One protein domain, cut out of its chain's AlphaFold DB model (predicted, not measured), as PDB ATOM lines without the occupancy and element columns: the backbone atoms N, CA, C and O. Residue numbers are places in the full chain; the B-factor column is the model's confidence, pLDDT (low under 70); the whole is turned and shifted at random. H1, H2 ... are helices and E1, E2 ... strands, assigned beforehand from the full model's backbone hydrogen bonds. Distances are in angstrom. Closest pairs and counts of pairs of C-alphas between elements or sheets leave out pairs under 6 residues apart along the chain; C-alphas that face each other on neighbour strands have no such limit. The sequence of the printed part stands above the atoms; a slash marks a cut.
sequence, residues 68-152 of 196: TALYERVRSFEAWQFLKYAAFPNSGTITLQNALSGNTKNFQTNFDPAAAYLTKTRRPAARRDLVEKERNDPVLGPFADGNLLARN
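AT A GLANCE: This is residues 68 to 152 of the 196 residues of a protein of Candidatus Moranbacteria bacterium (UniProt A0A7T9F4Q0). A long helix, H1, has a two-stranded hairpin, E1 and E2, along one side, with E1 nearer to it, and a loose cluster of three short helices, H2, H3 and H4, lies beyond the end of H1. In this cluster H3 and H4 fold back as a helical hairpin, and H2 meets the end of H1. The 85 printed residues hold four named helices and two named strands in the order H1 E1 E2 H2 H3 H4, with one antiparallel sheet, E1 - E2; the class is mostly helix. The whole is loose, with a radius of gyration of the C-alphas of 16.4 A, and elongated, spanning 49 by 31 by 20 A.

HOW THE PARTS SIT: E1, residues 93 to 97, and E2, residues 104 to 108, form an antiparallel hairpin at 154 degrees, with N 94 and O 107 2.8 A apart and N 105 and O 96 2.9 A apart, both within hydrogen-bond range. The closest C-alphas of E1 and H1, residues 68 to 87, are those of Leu 96 and Gln 81, 7.2 A apart. H1, with residues 85 to 87 alone, touches H2, residues 113 to 121, only at their ends; the closest C-alphas, of Ala 86 and Pro 113, are 5.3 A apart. H2 is close to but not clearly touching H3, residues 128 to 134; the closest C-alphas, of Ala 115 and Leu 130, are 7.1 A apart. H3 touches H4, residues 141 to 148, at a shallow tilt of 15 degrees, opposite ways, with the closest C-alphas, of Glu 134 and Gly 141, 5.3 A apart. H1 and H4 are apart. Every O i to N i+4 pair is within hydrogen-bond range in H1 and H2, against 2 of 3 in H3 and 3 of 4 in H4.

IN THESE COORDINATES: H1 begins at C-alpha 68 (9.057, -8.022, 27.182) and measures 28.2 A from first to last C-alpha. E1 measures 13.2 A, E2 13.4 A, H2 12.0 A, H3 9.9 A and H4 11.2 A, ending at C-alpha 148 (29.734, 28.593, 28.285).

THE WHOLE: The C-alphas farthest apart, of Thr 68 and Pro 138, are 50.7 A apart. The printed part has no cut, no link is long, and no printed residue is under 70 in pLDDT.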
ATOM      1  N   THR A  68       8.042  -8.803  27.890       90.56
ATOM      2  CA  THR A  68       9.057  -8.022  27.182       90.56
ATOM      3  C   THR A  68       8.715  -6.534  27.139       90.56
ATOM      4  O   THR A  68       9.622  -5.705  27.245       90.56
ATOM      5  N   ALA A  69       7.429  -6.183  27.049       89.12
ATOM      6  CA  ALA A  69       6.970  -4.798  27.011       89.12
ATOM      7  C   ALA A  69       7.168  -4.116  28.371       89.12
ATOM      8  O   ALA A  69       7.666  -2.988  28.448       89.12
ATOM      9  N   LEU A  70       6.847  -4.821  29.458       90.81
ATOM     10  CA  LEU A  70       7.099  -4.339  30.810       90.81
ATOM     11  C   LEU A  70       8.594  -4.177  31.076       90.81
ATOM     12  O   LEU A  70       9.008  -3.139  31.594       90.81
ATOM     13  N   TYR A  71       9.409  -5.157  30.676       91.50
ATOM     14  CA  TYR A  71      10.865  -5.062  30.781       91.50
ATOM     15  C   TYR A  71      11.404  -3.813  30.074       91.50
ATOM     16  O   TYR A  71      12.170  -3.054  30.667       91.50
ATOM     17  N   GLU A  72      10.990  -3.563  28.828       91.44
ATOM     18  CA  GLU A  72      11.445  -2.403  28.060       91.44
ATOM     19  C   GLU A  72      11.075  -1.082  28.747       91.44
ATOM     20  O   GLU A  72      11.916  -0.175  28.853       91.44
ATOM     21  N   ARG A  73       9.845  -0.985  29.263       90.75
ATOM     22  CA  ARG A  73       9.361   0.190  29.995       90.75
ATOM     23  C   ARG A  73      10.172   0.433  31.266       90.75
ATOM     24  O   ARG A  73      10.677   1.541  31.451       90.75
ATOM     25  N   VAL A  74      10.316  -0.585  32.115       93.12
ATOM     26  CA  VAL A  74      11.036  -0.489  33.397       93.12
ATOM     27  C   VAL A  74      12.503  -0.147  33.164       93.12
ATOM     28  O   VAL A  74      12.996   0.833  33.715       93.12
ATOM     29  N   ARG A  75      13.173  -0.865  32.257       94.19
ATOM     30  CA  ARG A  75      14.571  -0.613  31.881       94.19
ATOM     31  C   ARG A  75      14.780   0.826  31.426       94.19
ATOM     32  O   ARG A  75      15.732   1.470  31.856       94.19
ATOM     33  N   SER A  76      13.933   1.323  30.524       94.31
ATOM     34  CA  SER A  76      14.062   2.696  30.013       94.31
ATOM     35  C   SER A  76      13.899   3.715  31.128       94.31
ATOM     36  O   SER A  76      14.680   4.659  31.222       94.31
ATOM     37  N   PHE A  77      12.895   3.511  31.975       94.62
ATOM     38  CA  PHE A  77      12.590   4.394  33.086       94.62
ATOM     39  C   PHE A  77      13.740   4.451  34.100       94.62
ATOM     40  O   PHE A  77      14.213   5.534  34.441       94.62
ATOM     41  N   GLU A  78      14.247   3.299  34.534       94.25
ATOM     42  CA  GLU A  78      15.370   3.202  35.471       94.25
ATOM     43  C   GLU A  78      16.671   3.748  34.876       94.25
ATOM     44  O   GLU A  78      17.397   4.469  35.561       94.25
ATOM     45  N   ALA A  79      16.939   3.496  33.591       95.75
ATOM     46  CA  ALA A  79      18.097   4.065  32.905       95.75
ATOM     47  C   ALA A  79      18.048   5.599  32.897       95.75
ATOM     48  O   ALA A  79      19.045   6.247  33.207       95.75
ATOM     49  N   TRP A  80      16.888   6.199  32.613       95.12
ATOM     50  CA  TRP A  80      16.732   7.654  32.677       95.12
ATOM     51  C   TRP A  80      16.905   8.207  34.090       95.12
ATOM     52  O   TRP A  80      17.511   9.266  34.253       95.12
ATOM     53  N   GLN A  81      16.414   7.508  35.113       94.50
ATOM     54  CA  GLN A  81      16.656   7.906  36.500       94.50
ATOM     55  C   GLN A  81      18.142   7.849  36.862       94.50
ATOM     56  O   GLN A  81      18.656   8.784  37.474       94.50
ATOM     57  N   PHE A  82      18.848   6.804  36.430       94.44
ATOM     58  CA  PHE A  82      20.291   6.700  36.616       94.44
ATOM     59  C   PHE A  82      21.039   7.841  35.918       94.44
ATOM     60  O   PHE A  82      21.896   8.469  36.532       94.44
ATOM     61  N   LEU A  83      20.691   8.163  34.669       94.88
ATOM     62  CA  LEU A  83      21.317   9.273  33.946       94.88
ATOM     63  C   LEU A  83      21.059  10.623  34.622       94.88
ATOM     64  O   LEU A  83      21.973  11.440  34.699       94.88
ATOM     65  N   LYS A  84      19.851  10.845  35.157       92.25
ATOM     66  CA  LYS A  84      19.561  12.038  35.965       92.25
ATOM     67  C   LYS A  84      20.479  12.102  37.178       92.25
ATOM     68  O   LYS A  84      21.141  13.112  37.369       92.25
ATOM     69  N   TYR A  85      20.580  11.018  37.940       92.38
ATOM     70  CA  TYR A  85      21.487  10.957  39.083       92.38
ATOM     71  C   TYR A  85      22.955  11.203  38.692       92.38
ATOM     72  O   TYR A  85      23.664  11.927  39.384       92.38
ATOM     73  N   ALA A  86      23.408  10.631  37.577       92.00
ATOM     74  CA  ALA A  86      24.797  10.734  37.145       92.00
ATOM     75  C   ALA A  86      25.178  12.130  36.623       92.00
ATOM     76  O   ALA A  86      26.330  12.535  36.771       92.00
ATOM     77  N   ALA A  87      24.245  12.845  35.986       91.06
ATOM     78  CA  ALA A  87      24.541  14.066  35.236       91.06
ATOM     79  C   ALA A  87      23.998  15.361  35.860       91.06
ATOM     80  O   ALA A  87      24.454  16.436  35.475       91.06
ATOM     81  N   PHE A  88      23.042  15.296  36.790       89.44
ATOM     82  CA  PHE A  88      22.432  16.481  37.405       89.44
ATOM     83  C   PHE A  88      23.064  16.787  38.767       89.44
ATOM     84  O   PHE A  88      23.617  15.888  39.403       89.44
ATOM     85  N   PRO A  89      22.999  18.049  39.230       88.56
ATOM     86  CA  PRO A  89      23.420  18.390  40.579       88.56
ATOM     87  C   PRO A  89      22.577  17.669  41.625       88.56
ATOM     88  O   PRO A  89      21.348  17.645  41.547       88.56
ATOM     89  N   ASN A  90      23.254  17.095  42.617       83.94
ATOM     90  CA  ASN A  90      22.636  16.525  43.801       83.94
ATOM     91  C   ASN A  90      22.688  17.539  44.955       83.94
ATOM     92  O   ASN A  90      23.704  18.172  45.217       83.94
ATOM     93  N   SER A  91      21.580  17.693  45.671       79.94
ATOM     94  CA  SER A  91      21.462  18.590  46.831       79.94
ATOM     95  C   SER A  91      21.524  17.830  48.163       79.94
ATOM     96  O   SER A  91      20.930  18.244  49.151       79.94
ATOM     97  N   GLY A  92      22.205  16.678  48.183       83.19
ATOM     98  CA  GLY A  92      22.278  15.786  49.349       83.19
ATOM     99  C   GLY A  92      21.188  14.708  49.396       83.19
ATOM    100  O   GLY A  92      21.281  13.751  50.158       83.19
ATOM    101  N   THR A  93      20.153  14.808  48.559       88.25
ATOM    102  CA  THR A  93      19.076  13.812  48.466       88.25
ATOM    103  C   THR A  93      18.764  13.489  47.006       88.25
ATOM    104  O   THR A  93      18.709  14.384  46.167       88.25
ATOM    105  N   ILE A  94      18.537  12.210  46.699       89.56
ATOM    106  CA  ILE A  94      18.026  11.736  45.407       89.56
ATOM    107  C   ILE A  94      16.635  11.155  45.623       89.56
ATOM    108  O   ILE A  94      16.445  10.282  46.470       89.56
ATOM    109  N   THR A  95      15.674  11.586  44.816       90.44
ATOM    110  CA  THR A  95      14.357  10.955  44.747       90.44
ATOM    111  C   THR A  95      14.378   9.877  43.673       90.44
ATOM    112  O   THR A  95      14.607  10.175  42.502       90.44
ATOM    113  N   LEU A  96      14.130   8.628  44.064       91.06
ATOM    114  CA  LEU A  96      13.944   7.518  43.132       91.06
ATOM    115  C   LEU A  96      12.472   7.125  43.095       91.06
ATOM    116  O   LEU A  96      11.811   7.050  44.132       91.06
ATOM    117  N   GLN A  97      11.977   6.853  41.897       94.00
ATOM    118  CA  GLN A  97      10.629   6.387  41.630       94.00
ATOM    119  C   GLN A  97      10.661   4.922  41.193       94.00
ATOM    120  O   GLN A  97      11.503   4.513  40.393       94.00
ATOM    121  N   ASN A  98       9.728   4.121  41.693       92.69
ATOM    122  CA  ASN A  98       9.520   2.772  41.188       92.69
ATOM    123  C   ASN A  98       8.751   2.821  39.856       92.69
ATOM    124  O   ASN A  98       7.700   3.454  39.769       92.69
ATOM    125  N   ALA A  99       9.250   2.127  38.832       90.75
ATOM    126  CA  ALA A  99       8.662   2.137  37.491       90.75
ATOM    127  C   ALA A  99       7.266   1.485  37.401       90.75
ATOM    128  O   ALA A  99       6.512   1.788  36.477       90.75
ATOM    129  N   LEU A 100       6.939   0.575  38.327       89.88
ATOM    130  CA  LEU A 100       5.707  -0.219  38.327       89.88
ATOM    131  C   LEU A 100       4.628   0.407  39.209       89.88
ATOM    132  O   LEU A 100       3.505   0.609  38.759       89.88
ATOM    133  N   SER A 101       4.971   0.713  40.462       89.38
ATOM    134  CA  SER A 101       4.020   1.244  41.445       89.38
ATOM    135  C   SER A 101       3.917   2.766  41.437       89.38
ATOM    136  O   SER A 101       2.975   3.313  41.997       89.38
ATOM    137  N   GLY A 102       4.888   3.469  40.845       90.00
ATOM    138  CA  GLY A 102       4.944   4.931  40.849       90.00
ATOM    139  C   GLY A 102       5.361   5.545  42.188       90.00
ATOM    140  O   GLY A 102       5.547   6.761  42.250       90.00
ATOM    141  N   ASN A 103       5.564   4.731  43.229       93.62
ATOM    142  CA  ASN A 103       5.990   5.187  44.549       93.62
ATOM    143  C   ASN A 103       7.364   5.855  44.479       93.62
ATOM    144  O   ASN A 103       8.274   5.351  43.816       93.62
ATOM    145  N   THR A 104       7.526   6.956  45.206       94.69
ATOM    146  CA  THR A 104       8.788   7.689  45.307       94.69
ATOM    147  C   THR A 104       9.393   7.529  46.694       94.69
ATOM    148  O   THR A 104       8.686   7.422  47.697       94.69
ATOM    149  N   LYS A 105      10.723   7.487  46.762       93.69
ATOM    150  CA  LYS A 105      11.464   7.488  48.021       93.69
ATOM    151  C   LYS A 105      12.708   8.351  47.894       93.69
ATOM    152  O   LYS A 105      13.407   8.313  46.882       93.69
ATOM    153  N   ASN A 106      12.976   9.106  48.950       93.06
ATOM    154  CA  ASN A 106      14.155   9.946  49.066       93.06
ATOM    155  C   ASN A 106      15.299   9.159  49.707       93.06
ATOM    156  O   ASN A 106      15.127   8.527  50.750       93.06
ATOM    157  N   PHE A 107      16.466   9.223  49.078       90.25
ATOM    158  CA  PHE A 107      17.700   8.604  49.536       90.25
ATOM    159  C   PHE A 107      18.731   9.695  49.789       90.25
ATOM    160  O   PHE A 107      19.003  10.509  48.909       90.25
ATOM    161  N   GLN A 108      19.297   9.714  50.991       91.56
ATOM    162  CA  GLN A 108      20.390  10.622  51.321       91.56
ATOM    163  C   GLN A 108      21.661  10.173  50.594       91.56
ATOM    164  O   GLN A 108      21.977   8.982  50.560       91.56
ATOM    165  N   THR A 109      22.382  11.117  50.000       88.44
ATOM    166  CA  THR A 109      23.646  10.861  49.306       88.44
ATOM    167  C   THR A 109      24.606  12.025  49.499       88.44
ATOM    168  O   THR A 109      24.249  13.183  49.320       88.44
ATOM    169  N   ASN A 110      25.862  11.707  49.792       88.81
ATOM    170  CA  ASN A 110      26.942  12.696  49.831       88.81
ATOM    171  C   ASN A 110      27.849  12.597  48.595       88.81
ATOM    172  O   ASN A 110      28.858  13.291  48.506       88.81
ATOM    173  N   PHE A 111      27.530  11.706  47.653       91.25
ATOM    174  CA  PHE A 111      28.371  11.417  46.499       91.25
ATOM    175  C   PHE A 111      27.810  12.072  45.241       91.25
ATOM    176  O   PHE A 111      26.702  11.740  44.825       91.25
ATOM    177  N   ASP A 112      28.588  12.974  44.634       92.44
ATOM    178  CA  ASP A 112      28.310  13.579  43.326       92.44
ATOM    179  C   ASP A 112      29.071  12.821  42.216       92.44
ATOM    180  O   ASP A 112      30.299  12.956  42.103       92.44
ATOM    181  N   PRO A 113      28.372  12.032  41.375       92.31
ATOM    182  CA  PRO A 113      29.009  11.270  40.307       92.31
ATOM    183  C   PRO A 113      29.688  12.150  39.255       92.31
ATOM    184  O   PRO A 113      30.742  11.771  38.743       92.31
ATOM    185  N   ALA A 114      29.117  13.314  38.930       91.56
ATOM    186  CA  ALA A 114      29.668  14.198  37.907       91.56
ATOM    187  C   ALA A 114      30.963  14.853  38.402       91.56
ATOM    188  O   ALA A 114      31.950  14.903  37.667       91.56
ATOM    189  N   ALA A 115      30.997  15.273  39.671       92.12
ATOM    190  CA  ALA A 115      32.219  15.776  40.293       92.12
ATOM    191  C   ALA A 115      33.302  14.684  40.368       92.12
ATOM    192  O   ALA A 115      34.462  14.928  40.043       92.12
ATOM    193  N   ALA A 116      32.928  13.453  40.732       93.00
ATOM    194  CA  ALA A 116      33.855  12.322  40.772       93.00
ATOM    195  C   ALA A 116      34.367  11.906  39.380       93.00
ATOM    196  O   ALA A 116      35.495  11.433  39.239       93.00
ATOM    197  N   TYR A 117      33.553  12.061  38.335       92.12
ATOM    198  CA  TYR A 117      33.979  11.838  36.954       92.12
ATOM    199  C   TYR A 117      34.988  12.897  36.505       92.12
ATOM    200  O   TYR A 117      36.005  12.561  35.891       92.12
ATOM    201  N   LEU A 118      34.732  14.161  36.846       90.94
ATOM    202  CA  LEU A 118      35.622  15.274  36.547       90.94
ATOM    203  C   LEU A 118      37.015  15.052  37.152       90.94
ATOM    204  O   LEU A 118      38.012  15.106  36.433       90.94
ATOM    205  N   THR A 119      37.096  14.719  38.444       91.88
ATOM    206  CA  THR A 119      38.388  14.509  39.122       91.88
ATOM    207  C   THR A 119      39.202  13.374  38.505       91.88
ATOM    208  O   THR A 119      40.426  13.464  38.434       91.88
ATOM    209  N   LYS A 120      38.539  12.317  38.019       92.38
ATOM    210  CA  LYS A 120      39.199  11.162  37.394       92.38
ATOM    211  C   LYS A 120      39.636  11.410  35.959       92.38
ATOM    212  O   LYS A 120      40.681  10.919  35.550       92.38
ATOM    213  N   THR A 121      38.806  12.086  35.171       90.19
ATOM    214  CA  THR A 121      39.012  12.181  33.718       90.19
ATOM    215  C   THR A 121      39.648  13.486  33.276       90.19
ATOM    216  O   THR A 121      40.109  13.554  32.139       90.19
ATOM    217  N   ARG A 122      39.645  14.513  34.140       89.81
ATOM    218  CA  ARG A 122      40.055  15.887  33.812       89.81
ATOM    219  C   ARG A 122      39.405  16.389  32.519       89.81
ATOM    220  O   ARG A 122      40.027  17.076  31.714       89.81
ATOM    221  N   ARG A 123      38.150  15.998  32.288       89.56
ATOM    222  CA  ARG A 123      37.351  16.482  31.163       89.56
ATOM    223  C   ARG A 123      36.485  17.645  31.644       89.56
ATOM    224  O   ARG A 123      35.797  17.446  32.642       89.56
ATOM    225  N   PRO A 124      36.472  18.785  30.930       91.94
ATOM    226  CA  PRO A 124      35.672  19.952  31.291       91.94
ATOM    227  C   PRO A 124      34.214  19.578  31.546       91.94
ATOM    228  O   PRO A 124      33.609  18.853  30.746       91.94
ATOM    229  N   ALA A 125      33.645  20.064  32.646       92.00
ATOM    230  CA  ALA A 125      32.285  19.712  33.014       92.00
ATOM    231  C   ALA A 125      31.244  20.396  32.109       92.00
ATOM    232  O   ALA A 125      31.420  21.517  31.631       92.00
ATOM    233  N   ALA A 126      30.104  19.725  31.916       89.38
ATOM    234  CA  ALA A 126      28.919  20.315  31.279       89.38
ATOM    235  C   ALA A 126      28.031  21.086  32.280       89.38
ATOM    236  O   ALA A 126      27.184  21.892  31.901       89.38
ATOM    237  N   ARG A 127      28.203  20.811  33.576       91.69
ATOM    238  CA  ARG A 127      27.421  21.371  34.681       91.69
ATOM    239  C   ARG A 127      27.958  22.746  35.077       91.69
ATOM    240  O   ARG A 127      29.121  22.855  35.448       91.69
ATOM    241  N   ARG A 128      27.106  23.778  35.055       91.12
ATOM    242  CA  ARG A 128      27.499  25.170  35.366       91.12
ATOM    243  C   ARG A 128      28.127  25.328  36.754       91.12
ATOM    244  O   ARG A 128      29.070  26.089  36.911       91.12
ATOM    245  N   ASP A 129      27.631  24.590  37.742       92.12
ATOM    246  CA  ASP A 129      28.150  24.613  39.111       92.12
ATOM    247  C   ASP A 129      29.542  23.970  39.246       92.12
ATOM    248  O   ASP A 129      30.297  24.322  40.151       92.12
ATOM    249  N   LEU A 130      29.895  23.045  38.349       92.12
ATOM    250  CA  LEU A 130      31.238  22.467  38.269       92.12
ATOM    251  C   LEU A 130      32.177  23.348  37.441       92.12
ATOM    252  O   LEU A 130      33.312  23.550  37.854       92.12
ATOM    253  N   VAL A 131      31.685  23.941  36.350       92.50
ATOM    254  CA  VAL A 131      32.449  24.878  35.507       92.50
ATOM    255  C   VAL A 131      33.005  26.043  36.328       92.50
ATOM    256  O   VAL A 131      34.176  26.383  36.197       92.50
ATOM    257  N   GLU A 132      32.210  26.615  37.237       90.38
ATOM    258  CA  GLU A 132      32.682  27.710  38.098       90.38
ATOM    259  C   GLU A 132      33.833  27.273  39.026       90.38
ATOM    260  O   GLU A 132      34.738  28.055  39.307       90.38
ATOM    261  N   LYS A 133      33.851  26.004  39.459       91.12
ATOM    262  CA  LYS A 133      34.948  25.443  40.269       91.12
ATOM    263  C   LYS A 133      36.215  25.217  39.442       91.12
ATOM    264  O   LYS A 133      37.314  25.306  39.983       91.12
ATOM    265  N   GLU A 134      36.068  24.921  38.153       92.44
ATOM    266  CA  GLU A 134      37.178  24.685  37.222       92.44
ATOM    267  C   GLU A 134      37.825  25.976  36.713       92.44
ATOM    268  O   GLU A 134      38.965  25.926  36.258       92.44
ATOM    269  N   ARG A 135      37.138  27.126  36.798       89.31
ATOM    270  CA  ARG A 135      37.597  28.398  36.210       89.31
ATOM    271  C   ARG A 135      39.018  28.791  36.629       89.31
ATOM    272  O   ARG A 135      39.769  29.330  35.824       89.31
ATOM    273  N   ASN A 136      39.396  28.494  37.872       90.56
ATOM    274  CA  ASN A 136      40.714  28.833  38.411       90.56
ATOM    275  C   ASN A 136      41.801  27.779  38.117       90.56
ATOM    276  O   ASN A 136      42.964  28.006  38.449       90.56
ATOM    277  N   ASP A 137      41.461  26.623  37.530       93.88
ATOM    278  CA  ASP A 137      42.449  25.614  37.129       93.88
ATOM    279  C   ASP A 137      43.185  26.100  35.860       93.88
ATOM    280  O   ASP A 137      42.536  26.357  34.843       93.88
ATOM    281  N   PRO A 138      44.529  26.196  35.860       92.06
ATOM    282  CA  PRO A 138      45.283  26.707  34.709       92.06
ATOM    283  C   PRO A 138      45.129  25.889  33.418       92.06
ATOM    284  O   PRO A 138      45.411  26.387  32.330       92.06
ATOM    285  N   VAL A 139      44.742  24.617  33.529       92.62
ATOM    286  CA  VAL A 139      44.563  23.698  32.403       92.62
ATOM    287  C   VAL A 139      43.095  23.632  32.002       92.62
ATOM    288  O   VAL A 139      42.789  23.739  30.816       92.62
ATOM    289  N   LEU A 140      42.189  23.430  32.961       93.31
ATOM    290  CA  LEU A 140      40.763  23.229  32.687       93.31
ATOM    291  C   LEU A 140      39.997  24.536  32.500       93.31
ATOM    292  O   LEU A 140      39.078  24.552  31.687       93.31
ATOM    293  N   GLY A 141      40.391  25.616  33.175       93.31
ATOM    294  CA  GLY A 141      39.708  26.912  33.149       93.31
ATOM    295  C   GLY A 141      39.424  27.425  31.735       93.31
ATOM    296  O   GLY A 141      38.254  27.623  31.401       93.31
ATOM    297  N   PRO A 142      40.432  27.521  30.841       93.38
ATOM    298  CA  PRO A 142      40.207  27.967  29.464       93.38
ATOM    299  C   PRO A 142      39.198  27.111  28.682       93.38
ATOM    300  O   PRO A 142      38.459  27.627  27.843       93.38
ATOM    301  N   PHE A 143      39.146  25.801  28.945       93.44
ATOM    302  CA  PHE A 143      38.177  24.911  28.305       93.44
ATOM    303  C   PHE A 143      36.786  25.015  28.941       93.44
ATOM    304  O   PHE A 143      35.786  24.978  28.225       93.44
ATOM    305  N   ALA A 144      36.717  25.153  30.265       92.88
ATOM    306  CA  ALA A 144      35.479  25.285  31.023       92.88
ATOM    307  C   ALA A 144      34.742  26.583  30.655       92.88
ATOM    308  O   ALA A 144      33.544  26.551  30.370       92.88
ATOM    309  N   ASP A 145      35.461  27.701  30.531       90.75
ATOM    310  CA  ASP A 145      34.897  28.962  30.036       90.75
ATOM    311  C   ASP A 145      34.435  28.833  28.574       90.75
ATOM    312  O   ASP A 145      33.363  29.312  28.197       90.75
ATOM    313  N   GLY A 146      35.193  28.099  27.751       90.31
ATOM    314  CA  GLY A 146      34.826  27.788  26.369       90.31
ATOM    315  C   GLY A 146      33.500  27.026  26.232       90.31
ATOM    316  O   GLY A 146      32.802  27.218  25.234       90.31
ATOM    317  N   ASN A 147      33.115  26.214  27.223       90.56
ATOM    318  CA  ASN A 147      31.827  25.510  27.234       90.56
ATOM    319  C   ASN A 147      30.635  26.469  27.386       90.56
ATOM    320  O   ASN A 147      29.556  26.184  26.867       90.56
ATOM    321  N   LEU A 148      30.806  27.610  28.065       89.81
ATOM    322  CA  LEU A 148      29.734  28.593  28.285       89.81
ATOM    323  C   LEU A 148      29.389  29.388  27.019       89.81
ATOM    324  O   LEU A 148      28.282  29.910  26.897       89.81
ATOM    325  N   LEU A 149      30.333  29.462  26.082       91.12
ATOM    326  CA  LEU A 149      30.223  30.202  24.822       91.12
ATOM    327  C   LEU A 149      30.065  29.268  23.612       91.12
ATOM    328  O   LEU A 149      30.137  29.699  22.458       91.12
ATOM    329  N   ALA A 150      29.872  27.975  23.874       91.06
ATOM    330  CA  ALA A 150      29.748  26.961  22.849       91.06
ATOM    331  C   ALA A 150      28.439  27.117  22.062       91.06
ATOM    332  O   ALA A 150      27.350  27.209  22.630       91.06
ATOM    333  N   ARG A 151      28.542  27.097  20.733       91.50
ATOM    334  CA  ARG A 151      27.416  27.097  19.797       91.50
ATOM    335  C   ARG A 151      27.421  25.805  18.997       91.50
ATOM    336  O   ARG A 151      28.474  25.302  18.618       91.50
ATOM    337  N   ASN A 152      26.239  25.280  18.716       90.44
ATOM    338  CA  ASN A 152      26.054  24.140  17.830       90.44
ATOM    339  C   ASN A 152      25.150  24.521  16.653       90.44
ATOM    340  O   ASN A 152      24.415  25.506  16.693       90.44
TER     341      ASN A 152